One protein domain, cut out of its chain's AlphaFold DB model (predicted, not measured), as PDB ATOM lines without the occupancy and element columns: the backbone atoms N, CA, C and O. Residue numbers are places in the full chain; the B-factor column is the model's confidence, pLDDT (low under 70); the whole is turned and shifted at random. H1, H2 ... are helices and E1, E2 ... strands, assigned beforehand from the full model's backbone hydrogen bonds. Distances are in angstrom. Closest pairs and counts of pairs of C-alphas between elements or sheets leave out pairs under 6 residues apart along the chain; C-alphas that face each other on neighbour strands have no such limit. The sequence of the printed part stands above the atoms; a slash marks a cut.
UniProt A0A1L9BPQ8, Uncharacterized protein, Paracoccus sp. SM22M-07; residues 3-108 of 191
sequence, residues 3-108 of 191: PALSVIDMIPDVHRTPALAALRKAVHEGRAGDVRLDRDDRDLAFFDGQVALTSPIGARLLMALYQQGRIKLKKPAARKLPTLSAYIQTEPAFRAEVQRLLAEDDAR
ATOM      1  N   PRO A   3      40.227   4.300  38.755       97.50
ATOM      2  CA  PRO A   3      38.982   4.866  38.238       97.50
ATOM      3  C   PRO A   3      37.796   3.933  38.494       97.50
ATOM      4  O   PRO A   3      37.877   2.728  38.242       97.50
ATOM      5  N   ALA A   4      36.690   4.483  38.989       96.62
ATOM      6  CA  ALA A   4      35.551   3.707  39.468       96.62
ATOM      7  C   ALA A   4      34.957   2.805  38.379       96.62
ATOM      8  O   ALA A   4      34.669   1.636  38.627       96.62
ATOM      9  N   LEU A   5      34.843   3.316  37.147       96.56
ATOM     10  CA  LEU A   5      34.364   2.529  36.010       96.56
ATOM     11  C   LEU A   5      35.307   1.369  35.665       96.56
ATOM     12  O   LEU A   5      34.827   0.284  35.363       96.56
ATOM     13  N   SER A   6      36.625   1.552  35.794       97.31
ATOM     14  CA  SER A   6      37.599   0.474  35.584       97.31
ATOM     15  C   SER A   6      37.495  -0.622  36.646       97.31
ATOM     16  O   SER A   6      37.738  -1.785  36.343       97.31
ATOM     17  N   VAL A   7      37.133  -0.275  37.889       97.75
ATOM     18  CA  VAL A   7      36.861  -1.263  38.948       97.75
ATOM     19  C   VAL A   7      35.534  -1.981  38.697       97.75
ATOM     20  O   VAL A   7      35.458  -3.195  38.853       97.75
ATOM     21  N   ILE A   8      34.504  -1.260  38.251       97.50
ATOM     22  CA  ILE A   8      33.206  -1.842  37.880       97.50
ATOM     23  C   ILE A   8      33.351  -2.821  36.713       97.50
ATOM     24  O   ILE A   8      32.771  -3.901  36.758       97.50
ATOM     25  N   ASP A   9      34.178  -2.495  35.720       97.19
ATOM     26  CA  ASP A   9      34.458  -3.355  34.566       97.19
ATOM     27  C   ASP A   9      35.199  -4.657  34.925       97.19
ATOM     28  O   ASP A   9      35.287  -5.561  34.097       97.19
ATOM     29  N   MET A  10      35.683  -4.805  36.165       97.75
ATOM     30  CA  MET A  10      36.162  -6.096  36.677       97.75
ATOM     31  C   MET A  10      35.016  -7.103  36.884       97.75
ATOM     32  O   MET A  10      35.279  -8.292  37.075       97.75
ATOM     33  N   ILE A  11      33.758  -6.640  36.853       96.44
ATOM     34  CA  ILE A  11      32.549  -7.467  36.810       96.44
ATOM     35  C   ILE A  11      32.127  -7.636  35.340       96.44
ATOM     36  O   ILE A  11      31.792  -6.649  34.681       96.44
ATOM     37  N   PRO A  12      32.094  -8.870  34.806       94.69
ATOM     38  CA  PRO A  12      31.701  -9.107  33.424       94.69
ATOM     39  C   PRO A  12      30.226  -8.760  33.199       94.69
ATOM     40  O   PRO A  12      29.391  -8.902  34.093       94.69
ATOM     41  N   ASP A  13      29.912  -8.323  31.978       94.38
ATOM     42  CA  ASP A  13      28.545  -8.060  31.518       94.38
ATOM     43  C   ASP A  13      27.758  -7.068  32.404       94.38
ATOM     44  O   ASP A  13      26.531  -7.074  32.422       94.38
ATOM     45  N   VAL A  14      28.433  -6.177  33.130       96.25
ATOM     46  CA  VAL A  14      27.786  -5.223  34.037       96.25
ATOM     47  C   VAL A  14      27.160  -4.029  33.304       96.25
ATOM     48  O   VAL A  14      27.664  -3.539  32.286       96.25
ATOM     49  N   HIS A  15      26.057  -3.503  33.839       96.81
ATOM     50  CA  HIS A  15      25.588  -2.166  33.483       96.81
ATOM     51  C   HIS A  15      26.343  -1.116  34.310       96.81
ATOM     52  O   HIS A  15      26.044  -0.911  35.487       96.81
ATOM     53  N   ARG A  16      27.301  -0.429  33.671       96.00
ATOM     54  CA  ARG A  16      28.224   0.528  34.309       96.00
ATOM     55  C   ARG A  16      27.531   1.598  35.155       96.00
ATOM     56  O   ARG A  16      27.820   1.717  36.340       96.00
ATOM     57  N   THR A  17      26.607   2.361  34.567       94.94
ATOM     58  CA  THR A  17      25.966   3.498  35.250       94.94
ATOM     59  C   THR A  17      25.130   3.067  36.462       94.94
ATOM     60  O   THR A  17      25.345   3.623  37.538       94.94
ATOM     61  N   PRO A  18      24.248   2.045  36.366       96.12
ATOM     62  CA  PRO A  18      23.566   1.502  37.541       96.12
ATOM     63  C   PRO A  18      24.516   0.967  38.617       96.12
ATOM     64  O   PRO A  18      24.275   1.200  39.797       96.12
ATOM     65  N   ALA A  19      25.598   0.281  38.231       96.94
ATOM     66  CA  ALA A  19      26.574  -0.243  39.185       96.94
ATOM     67  C   ALA A  19      27.315   0.879  39.927       96.94
ATOM     68  O   ALA A  19      27.478   0.802  41.142       96.94
ATOM     69  N   LEU A  20      27.698   1.950  39.224       96.56
ATOM     70  CA  LEU A  20      28.321   3.125  39.832       96.56
ATOM     71  C   LEU A  20      27.372   3.826  40.806       96.56
ATOM     72  O   LEU A  20      27.774   4.164  41.917       96.56
ATOM     73  N   ALA A  21      26.109   4.014  40.415       96.50
ATOM     74  CA  ALA A  21      25.097   4.610  41.282       96.50
ATOM     75  C   ALA A  21      24.841   3.754  42.536       96.50
ATOM     76  O   ALA A  21      24.769   4.289  43.641       96.50
ATOM     77  N   ALA A  22      24.761   2.429  42.380       96.75
ATOM     78  CA  ALA A  22      24.609   1.498  43.496       96.75
ATOM     79  C   ALA A  22      25.815   1.538  44.446       96.75
ATOM     80  O   ALA A  22      25.628   1.584  45.661       96.75
ATOM     81  N   LEU A  23      27.038   1.581  43.904       96.69
ATOM     82  CA  LEU A  23      28.260   1.699  44.697       96.69
ATOM     83  C   LEU A  23      28.296   3.014  45.482       96.69
ATOM     84  O   LEU A  23      28.489   2.983  46.693       96.69
ATOM     85  N   ARG A  24      28.050   4.154  44.823       95.88
ATOM     86  CA  ARG A  24      27.983   5.471  45.483       95.88
ATOM     87  C   ARG A  24      26.986   5.473  46.636       95.88
ATOM     88  O   ARG A  24      27.314   5.911  47.736       95.88
ATOM     89  N   LYS A  25      25.786   4.934  46.402       95.88
ATOM     90  CA  LYS A  25      24.749   4.814  47.429       95.88
ATOM     91  C   LYS A  25      25.213   3.947  48.603       95.88
ATOM     92  O   LYS A  25      25.089   4.371  49.745       95.88
ATOM     93  N   ALA A  26      25.787   2.775  48.338       96.12
ATOM     94  CA  ALA A  26      26.257   1.868  49.385       96.12
ATOM     95  C   ALA A  26      27.410   2.452  50.217       96.12
ATOM     96  O   ALA A  26      27.452   2.251  51.430       96.12
ATOM     97  N   VAL A  27      28.320   3.206  49.591       95.50
ATOM     98  CA  VAL A  27      29.392   3.922  50.302       95.50
ATOM     99  C   VAL A  27      28.808   5.022  51.182       95.50
ATOM    100  O   VAL A  27      29.155   5.113  52.356       95.50
ATOM    101  N   HIS A  28      27.866   5.812  50.660       94.44
ATOM    102  CA  HIS A  28      27.193   6.847  51.443       94.44
ATOM    103  C   HIS A  28      26.398   6.271  52.629       94.44
ATOM    104  O   HIS A  28      26.384   6.853  53.712       94.44
ATOM    105  N   GLU A  29      25.767   5.110  52.452       94.00
ATOM    106  CA  GLU A  29      25.083   4.377  53.524       94.00
ATOM    107  C   GLU A  29      26.056   3.651  54.473       94.00
ATOM    108  O   GLU A  29      25.657   3.249  55.564       94.00
ATOM    109  N   GLY A  30      27.322   3.477  54.078       93.12
ATOM    110  CA  GLY A  30      28.348   2.768  54.846       93.12
ATOM    111  C   GLY A  30      28.125   1.258  54.954       93.12
ATOM    112  O   GLY A  30      28.672   0.625  55.856       93.12
ATOM    113  N   ARG A  31      27.302   0.653  54.085       93.06
ATOM    114  CA  ARG A  31      26.991  -0.782  54.164       93.06
ATOM    115  C   ARG A  31      26.550  -1.399  52.838       93.06
ATOM    116  O   ARG A  31      25.841  -0.775  52.055       93.06
ATOM    117  N   ALA A  32      26.889  -2.670  52.645       92.44
ATOM    118  CA  ALA A  32      26.266  -3.551  51.660       92.44
ATOM    119  C   ALA A  32      26.364  -5.002  52.144       92.44
ATOM    120  O   ALA A  32      27.458  -5.529  52.331       92.44
ATOM    121  N   GLY A  33      25.219  -5.650  52.359       86.38
ATOM    122  CA  GLY A  33      25.179  -6.978  52.982       86.38
ATOM    123  C   GLY A  33      25.883  -7.018  54.323       86.38
ATOM    124  O   GLY A  33      25.579  -6.202  55.191       86.38
ATOM    125  N   ASP A  34      26.816  -7.953  54.462       87.75
ATOM    126  CA  ASP A  34      27.578  -8.142  55.696       87.75
ATOM    127  C   ASP A  34      28.752  -7.158  55.819       87.75
ATOM    128  O   ASP A  34      29.374  -7.045  56.874       87.75
ATOM    129  N   VAL A  35      29.051  -6.400  54.758       91.69
ATOM    130  CA  VAL A  35      30.067  -5.350  54.793       91.69
ATOM    131  C   VAL A  35      29.491  -4.109  55.462       91.69
ATOM    132  O   VAL A  35      28.539  -3.508  54.963       91.69
ATOM    133  N   ARG A  36      30.123  -3.697  56.561       94.31
ATOM    134  CA  ARG A  36      29.933  -2.394  57.205       94.31
ATOM    135  C   ARG A  36      31.241  -1.618  57.144       94.31
ATOM    136  O   ARG A  36      32.303  -2.208  57.332       94.31
ATOM    137  N   LEU A  37      31.141  -0.333  56.839       93.00
ATOM    138  CA  LEU A  37      32.245   0.614  56.883       93.00
ATOM    139  C   LEU A  37      32.044   1.543  58.076       93.00
ATOM    140  O   LEU A  37      30.924   2.003  58.322       93.00
ATOM    141  N   ASP A  38      33.123   1.824  58.793       92.50
ATOM    142  CA  ASP A  38      33.159   2.962  59.701       92.50
ATOM    143  C   ASP A  38      33.277   4.280  58.912       92.50
ATOM    144  O   ASP A  38      33.193   4.314  57.678       92.50
ATOM    145  N   ARG A  39      33.385   5.399  59.631       90.19
ATOM    146  CA  ARG A  39      33.446   6.723  59.011       90.19
ATOM    147  C   ARG A  39      34.696   6.890  58.144       90.19
ATOM    148  O   ARG A  39      34.566   7.361  57.019       90.19
ATOM    149  N   ASP A  40      35.853   6.476  58.641       89.19
ATOM    150  CA  ASP A  40      37.134   6.668  57.958       89.19
ATOM    151  C   ASP A  40      37.206   5.787  56.703       89.19
ATOM    152  O   ASP A  40      37.595   6.230  55.622       89.19
ATOM    153  N   ASP A  41      36.708   4.554  56.800       92.88
ATOM    154  CA  ASP A  41      36.609   3.634  55.675       92.88
ATOM    155  C   ASP A  41      35.675   4.135  54.578       92.88
ATOM    156  O   ASP A  41      35.917   3.849  53.405       92.88
ATOM    157  N   ARG A  42      34.607   4.866  54.914       92.56
ATOM    158  CA  ARG A  42      33.716   5.452  53.902       92.56
ATOM    159  C   ARG A  42      34.441   6.482  53.050       92.56
ATOM    160  O   ARG A  42      34.314   6.434  51.827       92.56
ATOM    161  N   ASP A  43      35.202   7.364  53.688       91.50
ATOM    162  CA  ASP A  43      35.952   8.419  53.003       91.50
ATOM    163  C   ASP A  43      37.070   7.813  52.134       91.50
ATOM    164  O   ASP A  43      37.342   8.277  51.026       91.50
ATOM    165  N   LEU A  44      37.655   6.696  52.579       94.75
ATOM    166  CA  LEU A  44      38.647   5.941  51.813       94.75
ATOM    167  C   LEU A  44      38.044   5.008  50.754       94.75
ATOM    168  O   LEU A  44      38.755   4.583  49.841       94.75
ATOM    169  N   ALA A  45      36.770   4.623  50.849       95.81
ATOM    170  CA  ALA A  45      36.155   3.657  49.940       95.81
ATOM    171  C   ALA A  45      35.944   4.231  48.534       95.81
ATOM    172  O   ALA A  45      36.158   3.529  47.536       95.81
ATOM    173  N   PHE A  46      35.530   5.497  48.454       96.06
ATOM    174  CA  PHE A  46      35.149   6.139  47.203       96.06
ATOM    175  C   PHE A  46      35.410   7.642  47.236       96.06
ATOM    176  O   PHE A  46      34.911   8.346  48.107       96.06
ATOM    177  N   PHE A  47      36.133   8.135  46.236       94.62
ATOM    178  CA  PHE A  47      36.402   9.556  46.050       94.62
ATOM    179  C   PHE A  47      35.640  10.068  44.825       94.62
ATOM    180  O   PHE A  47      35.861   9.580  43.715       94.62
ATOM    181  N   ASP A  48      34.752  11.046  45.019       90.69
ATOM    182  CA  ASP A  48      33.879  11.594  43.970       90.69
ATOM    183  C   ASP A  48      34.384  12.960  43.468       90.69
ATOM    184  O   ASP A  48      33.736  13.989  43.637       90.69
ATOM    185  N   GLY A  49      35.596  12.973  42.903       89.25
ATOM    186  CA  GLY A  49      36.176  14.150  42.249       89.25
ATOM    187  C   GLY A  49      35.879  14.213  40.745       89.25
ATOM    188  O   GLY A  49      34.990  13.529  40.239       89.25
ATOM    189  N   GLN A  50      36.679  14.988  39.999       89.56
ATOM    190  CA  GLN A  50      36.580  15.087  38.531       89.56
ATOM    191  C   GLN A  50      36.634  13.710  37.845       89.56
ATOM    192  O   GLN A  50      35.934  13.463  36.863       89.56
ATOM    193  N   VAL A  51      37.437  12.797  38.398       92.56
ATOM    194  CA  VAL A  51      37.394  11.370  38.085       92.56
ATOM    195  C   VAL A  51      37.026  10.632  39.362       92.56
ATOM    196  O   VAL A  51      37.760  10.693  40.346       92.56
ATOM    197  N   ALA A  52      35.904   9.914  39.337       94.94
ATOM    198  CA  ALA A  52      35.509   9.065  40.451       94.94
ATOM    199  C   ALA A  52      36.524   7.925  40.632       94.94
ATOM    200  O   ALA A  52      36.822   7.201  39.674       94.94
ATOM    201  N   LEU A  53      37.031   7.743  41.849       97.38
ATOM    202  CA  LEU A  53      38.001   6.708  42.196       97.38
ATOM    203  C   LEU A  53      37.419   5.750  43.236       97.38
ATOM    204  O   LEU A  53      36.761   6.165  44.185       97.38
ATOM    205  N   THR A  54      37.730   4.467  43.088       97.81
ATOM    206  CA  THR A  54      37.329   3.410  44.023       97.81
ATOM    207  C   THR A  54      38.578   2.741  44.585       97.81
ATOM    208  O   THR A  54      39.461   2.314  43.828       97.81
ATOM    209  N   SER A  55      38.680   2.637  45.909       97.81
ATOM    210  CA  SER A  55      39.755   1.897  46.584       97.81
ATOM    211  C   SER A  55      39.442   0.395  46.679       97.81
ATOM    212  O   SER A  55      38.332  -0.028  46.343       97.81
ATOM    213  N   PRO A  56      40.385  -0.442  47.147       97.94
ATOM    214  CA  PRO A  56      40.096  -1.838  47.476       97.94
ATOM    215  C   PRO A  56      38.959  -2.009  48.505       97.94
ATOM    216  O   PRO A  56      38.168  -2.943  48.381       97.94
ATOM    217  N   ILE A  57      38.798  -1.062  49.440       97.00
ATOM    218  CA  ILE A  57      37.695  -1.040  50.421       97.00
ATOM    219  C   ILE A  57      36.351  -0.873  49.694       97.00
ATOM    220  O   ILE A  57      35.410  -1.642  49.902       97.00
ATOM    221  N   GLY A  58      36.269   0.086  48.765       96.94
ATOM    222  CA  GLY A  58      35.086   0.267  47.919       96.94
ATOM    223  C   GLY A  58      34.833  -0.922  46.983       96.94
ATOM    224  O   GLY A  58      33.684  -1.270  46.711       96.94
ATOM    225  N   ALA A  59      35.885  -1.611  46.533       97.62
ATOM    226  CA  ALA A  59      35.754  -2.835  45.744       97.62
ATOM    227  C   ALA A  59      35.141  -3.993  46.554       97.62
ATOM    228  O   ALA A  59      34.372  -4.781  46.001       97.62
ATOM    229  N   ARG A  60      35.403  -4.070  47.866       96.81
ATOM    230  CA  ARG A  60      34.762  -5.035  48.775       96.81
ATOM    231  C   ARG A  60      33.258  -4.778  48.912       96.81
ATOM    232  O   ARG A  60      32.475  -5.723  48.832       96.81
ATOM    233  N   LEU A  61      32.841  -3.513  49.019       96.69
ATOM    234  CA  LEU A  61      31.422  -3.126  48.941       96.69
ATOM    235  C   LEU A  61      30.798  -3.527  47.598       96.69
ATOM    236  O   LEU A  61      29.707  -4.094  47.565       96.69
ATOM    237  N   LEU A  62      31.497  -3.269  46.489       97.19
ATOM    238  CA  LEU A  62      31.033  -3.640  45.153       97.19
ATOM    239  C   LEU A  62      30.839  -5.162  45.011       97.19
ATOM    240  O   LEU A  62      29.838  -5.602  44.445       97.19
ATOM    241  N   MET A  63      31.757  -5.964  45.559       97.06
ATOM    242  CA  MET A  63      31.628  -7.425  45.609       97.06
ATOM    243  C   MET A  63      30.395  -7.859  46.411       97.06
ATOM    244  O   MET A  63      29.648  -8.722  45.955       97.06
ATOM    245  N   ALA A  64      30.142  -7.244  47.570       96.44
ATOM    246  CA  ALA A  64      28.958  -7.552  48.369       96.44
ATOM    247  C   ALA A  64      27.661  -7.213  47.611       96.44
ATOM    248  O   ALA A  64      26.755  -8.042  47.532       96.44
ATOM    249  N   LEU A  65      27.591  -6.046  46.959       96.12
ATOM    250  CA  LEU A  65      26.451  -5.676  46.107       96.12
ATOM    251  C   LEU A  65      26.226  -6.683  44.969       96.12
ATOM    252  O   LEU A  65      25.080  -7.011  44.649       96.12
ATOM    253  N   TYR A  66      27.307  -7.176  44.360       95.81
ATOM    254  CA  TYR A  66      27.242  -8.193  43.316       95.81
ATOM    255  C   TYR A  66      26.654  -9.507  43.839       95.81
ATOM    256  O   TYR A  66      25.703 -10.027  43.259       95.81
ATOM    257  N   GLN A  67      27.170 -10.008  44.962       94.38
ATOM    258  CA  GLN A  67      26.717 -11.259  45.582       94.38
ATOM    259  C   GLN A  67      25.249 -11.199  46.024       94.38
ATOM    260  O   GLN A  67      24.551 -12.208  45.989       94.38
ATOM    261  N   GLN A  68      24.755 -10.011  46.375       93.44
ATOM    262  CA  GLN A  68      23.351  -9.775  46.715       93.44
ATOM    263  C   GLN A  68      22.418  -9.610  45.507       93.44
ATOM    264  O   GLN A  68      21.225  -9.365  45.693       93.44
ATOM    265  N   GLY A  69      22.935  -9.646  44.275       93.56
ATOM    266  CA  GLY A  69      22.143  -9.373  43.072       93.56
ATOM    267  C   GLY A  69      21.671  -7.916  42.956       93.56
ATOM    268  O   GLY A  69      20.734  -7.625  42.217       93.56
ATOM    269  N   ARG A  70      22.306  -6.979  43.677       93.94
ATOM    270  CA  ARG A  70      21.998  -5.535  43.619       93.94
ATOM    271  C   ARG A  70      22.668  -4.832  42.437       93.94
ATOM    272  O   ARG A  70      22.376  -3.668  42.168       93.94
ATOM    273  N   ILE A  71      23.552  -5.530  41.728       95.50
ATOM    274  CA  ILE A  71      24.210  -5.051  40.514       95.50
ATOM    275  C   ILE A  71      23.459  -5.579  39.293       95.50
ATOM    276  O   ILE A  71      23.301  -6.785  39.118       95.50
ATOM    277  N   LYS A  72      23.014  -4.669  38.420       95.06
ATOM    278  CA  LYS A  72      22.332  -5.029  37.172       95.06
ATOM    279  C   LYS A  72      23.340  -5.585  36.159       95.06
ATOM    280  O   LYS A  72      24.308  -4.903  35.814       95.06
ATOM    281  N   LEU A  73      23.067  -6.779  35.635       95.75
ATOM    282  CA  LEU A  73      23.899  -7.481  34.652       95.75
ATOM    283  C   LEU A  73      23.144  -7.675  33.328       95.75
ATOM    284  O   LEU A  73      21.921  -7.792  33.316       95.75
ATOM    285  N   LYS A  74      23.886  -7.720  32.219       94.44
ATOM    286  CA  LYS A  74      23.397  -8.024  30.864       94.44
ATOM    287  C   LYS A  74      23.226  -9.531  30.646       94.44
ATOM    288  O   LYS A  74      22.469  -9.940  29.774       94.44
ATOM    289  N   LYS A  75      23.959 -10.343  31.412       93.12
ATOM    290  CA  LYS A  75      23.969 -11.810  31.367       93.12
ATOM    291  C   LYS A  75      23.876 -12.388  32.784       93.12
ATOM    292  O   LYS A  75      24.072 -11.640  33.745       93.12
ATOM    293  N   PRO A  76      23.585 -13.694  32.932       90.75
ATOM    294  CA  PRO A  76      23.592 -14.351  34.233       90.75
ATOM    295  C   PRO A  76      24.912 -14.150  34.986       90.75
ATOM    296  O   PRO A  76      25.983 -14.066  34.383       90.75
ATOM    297  N   ALA A  77      24.825 -14.084  36.314       91.56
ATOM    298  CA  ALA A  77      25.973 -13.842  37.173       91.56
ATOM    299  C   ALA A  77      27.037 -14.943  37.031       91.56
ATOM    300  O   ALA A  77      26.761 -16.134  37.186       91.56
ATOM    301  N   ALA A  78      28.277 -14.531  36.770       91.81
ATOM    302  CA  ALA A  78      29.439 -15.397  36.860       91.81
ATOM    303  C   ALA A  78      29.675 -15.853  38.310       91.81
ATOM    304  O   ALA A  78      29.614 -15.079  39.260       91.81
ATOM    305  N   ARG A  79      30.031 -17.127  38.492       87.50
ATOM    306  CA  ARG A  79      30.274 -17.691  39.830       87.50
ATOM    307  C   ARG A  79      31.498 -17.093  40.535       87.50
ATOM    308  O   ARG A  79      31.580 -17.142  41.759       87.50
ATOM    309  N   LYS A  80      32.481 -16.591  39.780       91.56
ATOM    310  CA  LYS A  80      33.748 -16.061  40.303       91.56
ATOM    311  C   LYS A  80      34.119 -14.762  39.595       91.56
ATOM    312  O   LYS A  80      33.938 -14.651  38.386       91.56
ATOM    313  N   LEU A  81      34.706 -13.834  40.350       95.56
ATOM    314  CA  LEU A  81      35.185 -12.534  39.871       95.56
ATOM    315  C   LEU A  81      36.677 -12.349  40.214       95.56
ATOM    316  O   LEU A  81      37.006 -11.547  41.087       95.56
ATOM    317  N   PRO A  82      37.595 -13.100  39.575       96.25
ATOM    318  CA  PRO A  82      39.001 -13.157  39.985       96.25
ATOM    319  C   PRO A  82      39.695 -11.790  39.950       96.25
ATOM    320  O   PRO A  82      40.434 -11.465  40.874       96.25
ATOM    321  N   THR A  83      39.415 -10.958  38.943       97.44
ATOM    322  CA  THR A  83      40.007  -9.617  38.818       97.44
ATOM    323  C   THR A  83      39.576  -8.691  39.956       97.44
ATOM    324  O   THR A  83      40.408  -7.990  40.531       97.44
ATOM    325  N   LEU A  84      38.288  -8.717  40.323       97.12
ATOM    326  CA  LEU A  84      37.769  -7.922  41.437       97.12
ATOM    327  C   LEU A  84      38.318  -8.436  42.774       97.12
ATOM    328  O   LEU A  84      38.766  -7.642  43.596       97.12
ATOM    329  N   SER A  85      38.351  -9.758  42.969       97.56
ATOM    330  CA  SER A  85      38.944 -10.387  44.155       97.56
ATOM    331  C   SER A  85      40.424 -10.037  44.322       97.56
ATOM    332  O   SER A  85      40.835  -9.683  45.424       97.56
ATOM    333  N   ALA A  86      41.212 -10.072  43.245       97.94
ATOM    334  CA  ALA A  86      42.624  -9.699  43.278       97.94
ATOM    335  C   ALA A  86      42.817  -8.222  43.652       97.94
ATOM    336  O   ALA A  86      43.717  -7.891  44.418       97.94
ATOM    337  N   TYR A  87      41.952  -7.322  43.171       98.31
ATOM    338  CA  TYR A  87      42.015  -5.919  43.577       98.31
ATOM    339  C   TYR A  87      41.669  -5.731  45.062       98.31
ATOM    340  O   TYR A  87      42.375  -5.002  45.756       98.31
ATOM    341  N   ILE A  88      40.652  -6.431  45.573       97.81
ATOM    342  CA  ILE A  88      40.287  -6.405  47.001       97.81
ATOM    343  C   ILE A  88      41.447  -6.888  47.879       97.81
ATOM    344  O   ILE A  88      41.713  -6.297  48.918       97.81
ATOM    345  N   GLN A  89      42.199  -7.904  47.450       98.00
ATOM    346  CA  GLN A  89      43.358  -8.413  48.199       98.00
ATOM    347  C   GLN A  89      44.477  -7.376  48.396       98.00
ATOM    348  O   GLN A  89      45.319  -7.561  49.269       98.00
ATOM    349  N   THR A  90      44.478  -6.269  47.644       98.00
ATOM    350  CA  THR A  90      45.425  -5.159  47.849       98.00
ATOM    351  C   THR A  90      45.029  -4.218  48.996       98.00
ATOM    352  O   THR A  90      45.787  -3.307  49.322       98.00
ATOM    353  N   GLU A  91      43.873  -4.434  49.638       97.06
ATOM    354  CA  GLU A  91      43.375  -3.612  50.751       97.06
ATOM    355  C   GLU A  91      44.386  -3.444  51.902       97.06
ATOM    356  O   GLU A  91      44.582  -2.301  52.317       97.06
ATOM    357  N   PRO A  92      45.088  -4.486  52.396       96.81
ATOM    358  CA  PRO A  92      46.045  -4.319  53.492       96.81
ATOM    359  C   PRO A  92      47.204  -3.384  53.132       96.81
ATOM    360  O   PRO A  92      47.560  -2.510  53.919       96.81
ATOM    361  N   ALA A  93      47.749  -3.517  51.918       97.12
ATOM    362  CA  ALA A  93      48.813  -2.641  51.429       97.12
ATOM    363  C   ALA A  93      48.315  -1.198  51.252       97.12
ATOM    364  O   ALA A  93      49.005  -0.255  51.625       97.12
ATOM    365  N   PHE A  94      47.090  -1.025  50.745       96.94
ATOM    366  CA  PHE A  94      46.458   0.288  50.644       96.94
ATOM    367  C   PHE A  94      46.287   0.950  52.019       96.94
ATOM    368  O   PHE A  94      46.619   2.122  52.172       96.94
ATOM    369  N   ARG A  95      45.820   0.210  53.032       95.38
ATOM    370  CA  ARG A  95      45.673   0.731  54.401       95.38
ATOM    371  C   ARG A  95      47.013   1.111  55.022       95.38
ATOM    372  O   ARG A  95      47.102   2.167  55.638       95.38
ATOM    373  N   ALA A  96      48.039   0.282  54.839       96.19
ATOM    374  CA  ALA A  96      49.382   0.574  55.334       96.19
ATOM    375  C   ALA A  96      49.938   1.876  54.732       96.19
ATOM    376  O   ALA A  96      50.493   2.697  55.456       96.19
ATOM    377  N   GLU A  97      49.721   2.098  53.435       96.31
ATOM    378  CA  GLU A  97      50.128   3.331  52.757       96.31
ATOM    379  C   GLU A  97      49.392   4.562  53.301       96.31
ATOM    380  O   GLU A  97      50.021   5.574  53.596       96.31
ATOM    381  N   VAL A  98      48.070   4.471  53.485       95.31
ATOM    382  CA  VAL A  98      47.274   5.566  54.069       95.31
ATOM    383  C   VAL A  98      47.774   5.911  55.472       95.31
ATOM    384  O   VAL A  98      47.977   7.082  55.775       95.31
ATOM    385  N   GLN A  99      48.018   4.904  56.314       94.94
ATOM    386  CA  GLN A  99      48.536   5.116  57.667       94.94
ATOM    387  C   GLN A  99      49.928   5.755  57.660       94.94
ATOM    388  O   GLN A  99      50.182   6.657  58.455       94.94
ATOM    389  N   ARG A 100      50.807   5.349  56.734       96.56
ATOM    390  CA  ARG A 100      52.128   5.970  56.574       96.56
ATOM    391  C   ARG A 100      52.006   7.457  56.238       96.56
ATOM    392  O   ARG A 100      52.636   8.274  56.896       96.56
ATOM    393  N   LEU A 101      51.157   7.807  55.272       94.06
ATOM    394  CA  LEU A 101      50.949   9.198  54.853       94.06
ATOM    395  C   LEU A 101      50.346  10.069  55.963       94.06
ATOM    396  O   LEU A 101      50.738  11.224  56.112       94.06
ATOM    397  N   LEU A 102      49.411   9.527  56.749       93.25
ATOM    398  CA  LEU A 102      48.844  10.239  57.896       93.25
ATOM    399  C   LEU A 102      49.905  10.492  58.972       93.25
ATOM    400  O   LEU A 102      50.050  11.623  59.424       93.25
ATOM    401  N   ALA A 103      50.700   9.475  59.314       95.00
ATOM    402  CA  ALA A 103      51.787   9.616  60.279       95.00
ATOM    403  C   ALA A 103      52.867  10.608  59.807       95.00
ATOM    404  O   ALA A 103      53.378  11.389  60.609       95.00
ATOM    405  N   GLU A 104      53.201  10.610  58.512       95.00
ATOM    406  CA  GLU A 104      54.119  11.581  57.908       95.00
ATOM    407  C   GLU A 104      53.572  13.018  57.998       95.00
ATOM    408  O   GLU A 104      54.312  13.935  58.368       95.00
ATOM    409  N   ASP A 105      52.283  13.239  57.705       94.25
ATOM    410  CA  ASP A 105      51.684  14.577  57.805       94.25
ATOM    411  C   ASP A 105      51.578  15.054  59.259       94.25
ATOM    412  O   ASP A 105      51.897  16.210  59.545       94.25
ATOM    413  N   ASP A 106      51.209  14.172  60.189       94.94
ATOM    414  CA  ASP A 106      51.178  14.476  61.622       94.94
ATOM    415  C   ASP A 106      52.573  14.827  62.149       94.94
ATOM    416  O   ASP A 106      52.739  15.842  62.834       94.94
ATOM    417  N   ALA A 107      53.603  14.065  61.765       95.38
ATOM    418  CA  ALA A 107      54.990  14.365  62.110       95.38
ATOM    419  C   ALA A 107      55.433  15.721  61.541       95.38
ATOM    420  O   ALA A 107      56.047  16.523  62.249       95.38
ATOM    421  N   ARG A 108      55.067  16.029  60.290       93.25
ATOM    422  CA  ARG A 108      55.364  17.323  59.658       93.25
ATOM    423  C   ARG A 108      54.679  18.484  60.380       93.25
ATOM    424  O   ARG A 108      55.301  19.526  60.589       93.25
TER     425      ARG A 108
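What this domain is: This is residues 3 to 108 of the 191 residues of an uncharacterized protein of Paracoccus sp. SM22M-07 (UniProt A0A1L9BPQ8). A compact body of short helices is built round H4, with the last helix, H6, making an arm whose residues 99 to 108 stick out. H2 crosses H4, H3 and H5 pack on H4 too, and a small two-strand hairpin, E1 and E2, lies between H1 and H3; a long loop, residues 68 to 81, leads from H4 back to H5. The printed part has 106 residues, with six named helices and two named strands in the order H1 H2 H3 E1 E2 H4 H5 H6; the two-stranded sheet is antiparallel and the class is mostly helix. The whole is compact by its radius of gyration of the C-alphas, 14.1 A, yet elongated in outline, 51 by 28 by 24 A.

Where its parts are: Begin at E1, residues 46 to 48, with C-alpha 46 at (35.149, 6.139, 47.203); E2 is residues 52 to 54. Go back to find H1, residues 4 to 8, with C-alpha 4 at (35.551, 3.707, 39.468), then H2, residues 16 to 29, 19.8 A long, and H3, residues 39 to 45. After E2 come H4, residues 56 to 67, 16.5 A long, and H5, residues 82 to 88. H6, residues 91 to 108, runs 25.7 A to C-alpha 108 at (55.364, 17.323, 59.658).

How they stand to each other: In the hairpin E1 and E2, look for N 47 and O 53, and N 53 and O 47, each pair within hydrogen-bond range at 2.9 A. The closest C-alphas of H1 and E2, those of Ala 4 and Leu 53, are 4.7 A apart. H4 is the hub. H2 touches it with residues 22 to 27 alone, closest at the C-alphas of Leu 23 and Leu 62, 6.0 A, at a steep tilt of 69 degrees, only just short of about perpendicular, opposite ways. H3 touches H4 about perpendicular, at 83 degrees, with the C-alphas of Ala 45 and Gly 58 closest, 4.1 A. H5 touches H4 at a steep tilt of 45 degrees, opposite ways; the closest C-alphas are Pro 56 and Ile 88, 4.6 A. H6 and H4 only just touch, with 3 pairs of C-alphas within 8 A, and only at their ends, where the C-alphas of Pro 56 and Glu 91 are closest, 5.0 A. H2 and H3, a helical hairpin, only just touch, with 3 pairs within 8 A, closest at the C-alphas of Val 27 and Arg 42, 5.8 A. H1 touches H2, closest at the C-alphas of Ile 8 and Arg 16, 6.6 A. H6 is apart from H2 and H3, among others. In H1, H2, H3, H4, H5 and H6 every O i to N i+4 pair is within hydrogen-bond range.

The domain as a whole: The C-alphas farthest apart are those of Pro 76 and Arg 108, 51.6 A. The printed part has no cut, and its one long link is H4 to H5, with 14 residues. The mean pLDDT of the printed part is 95.0, and no printed residue is under 70.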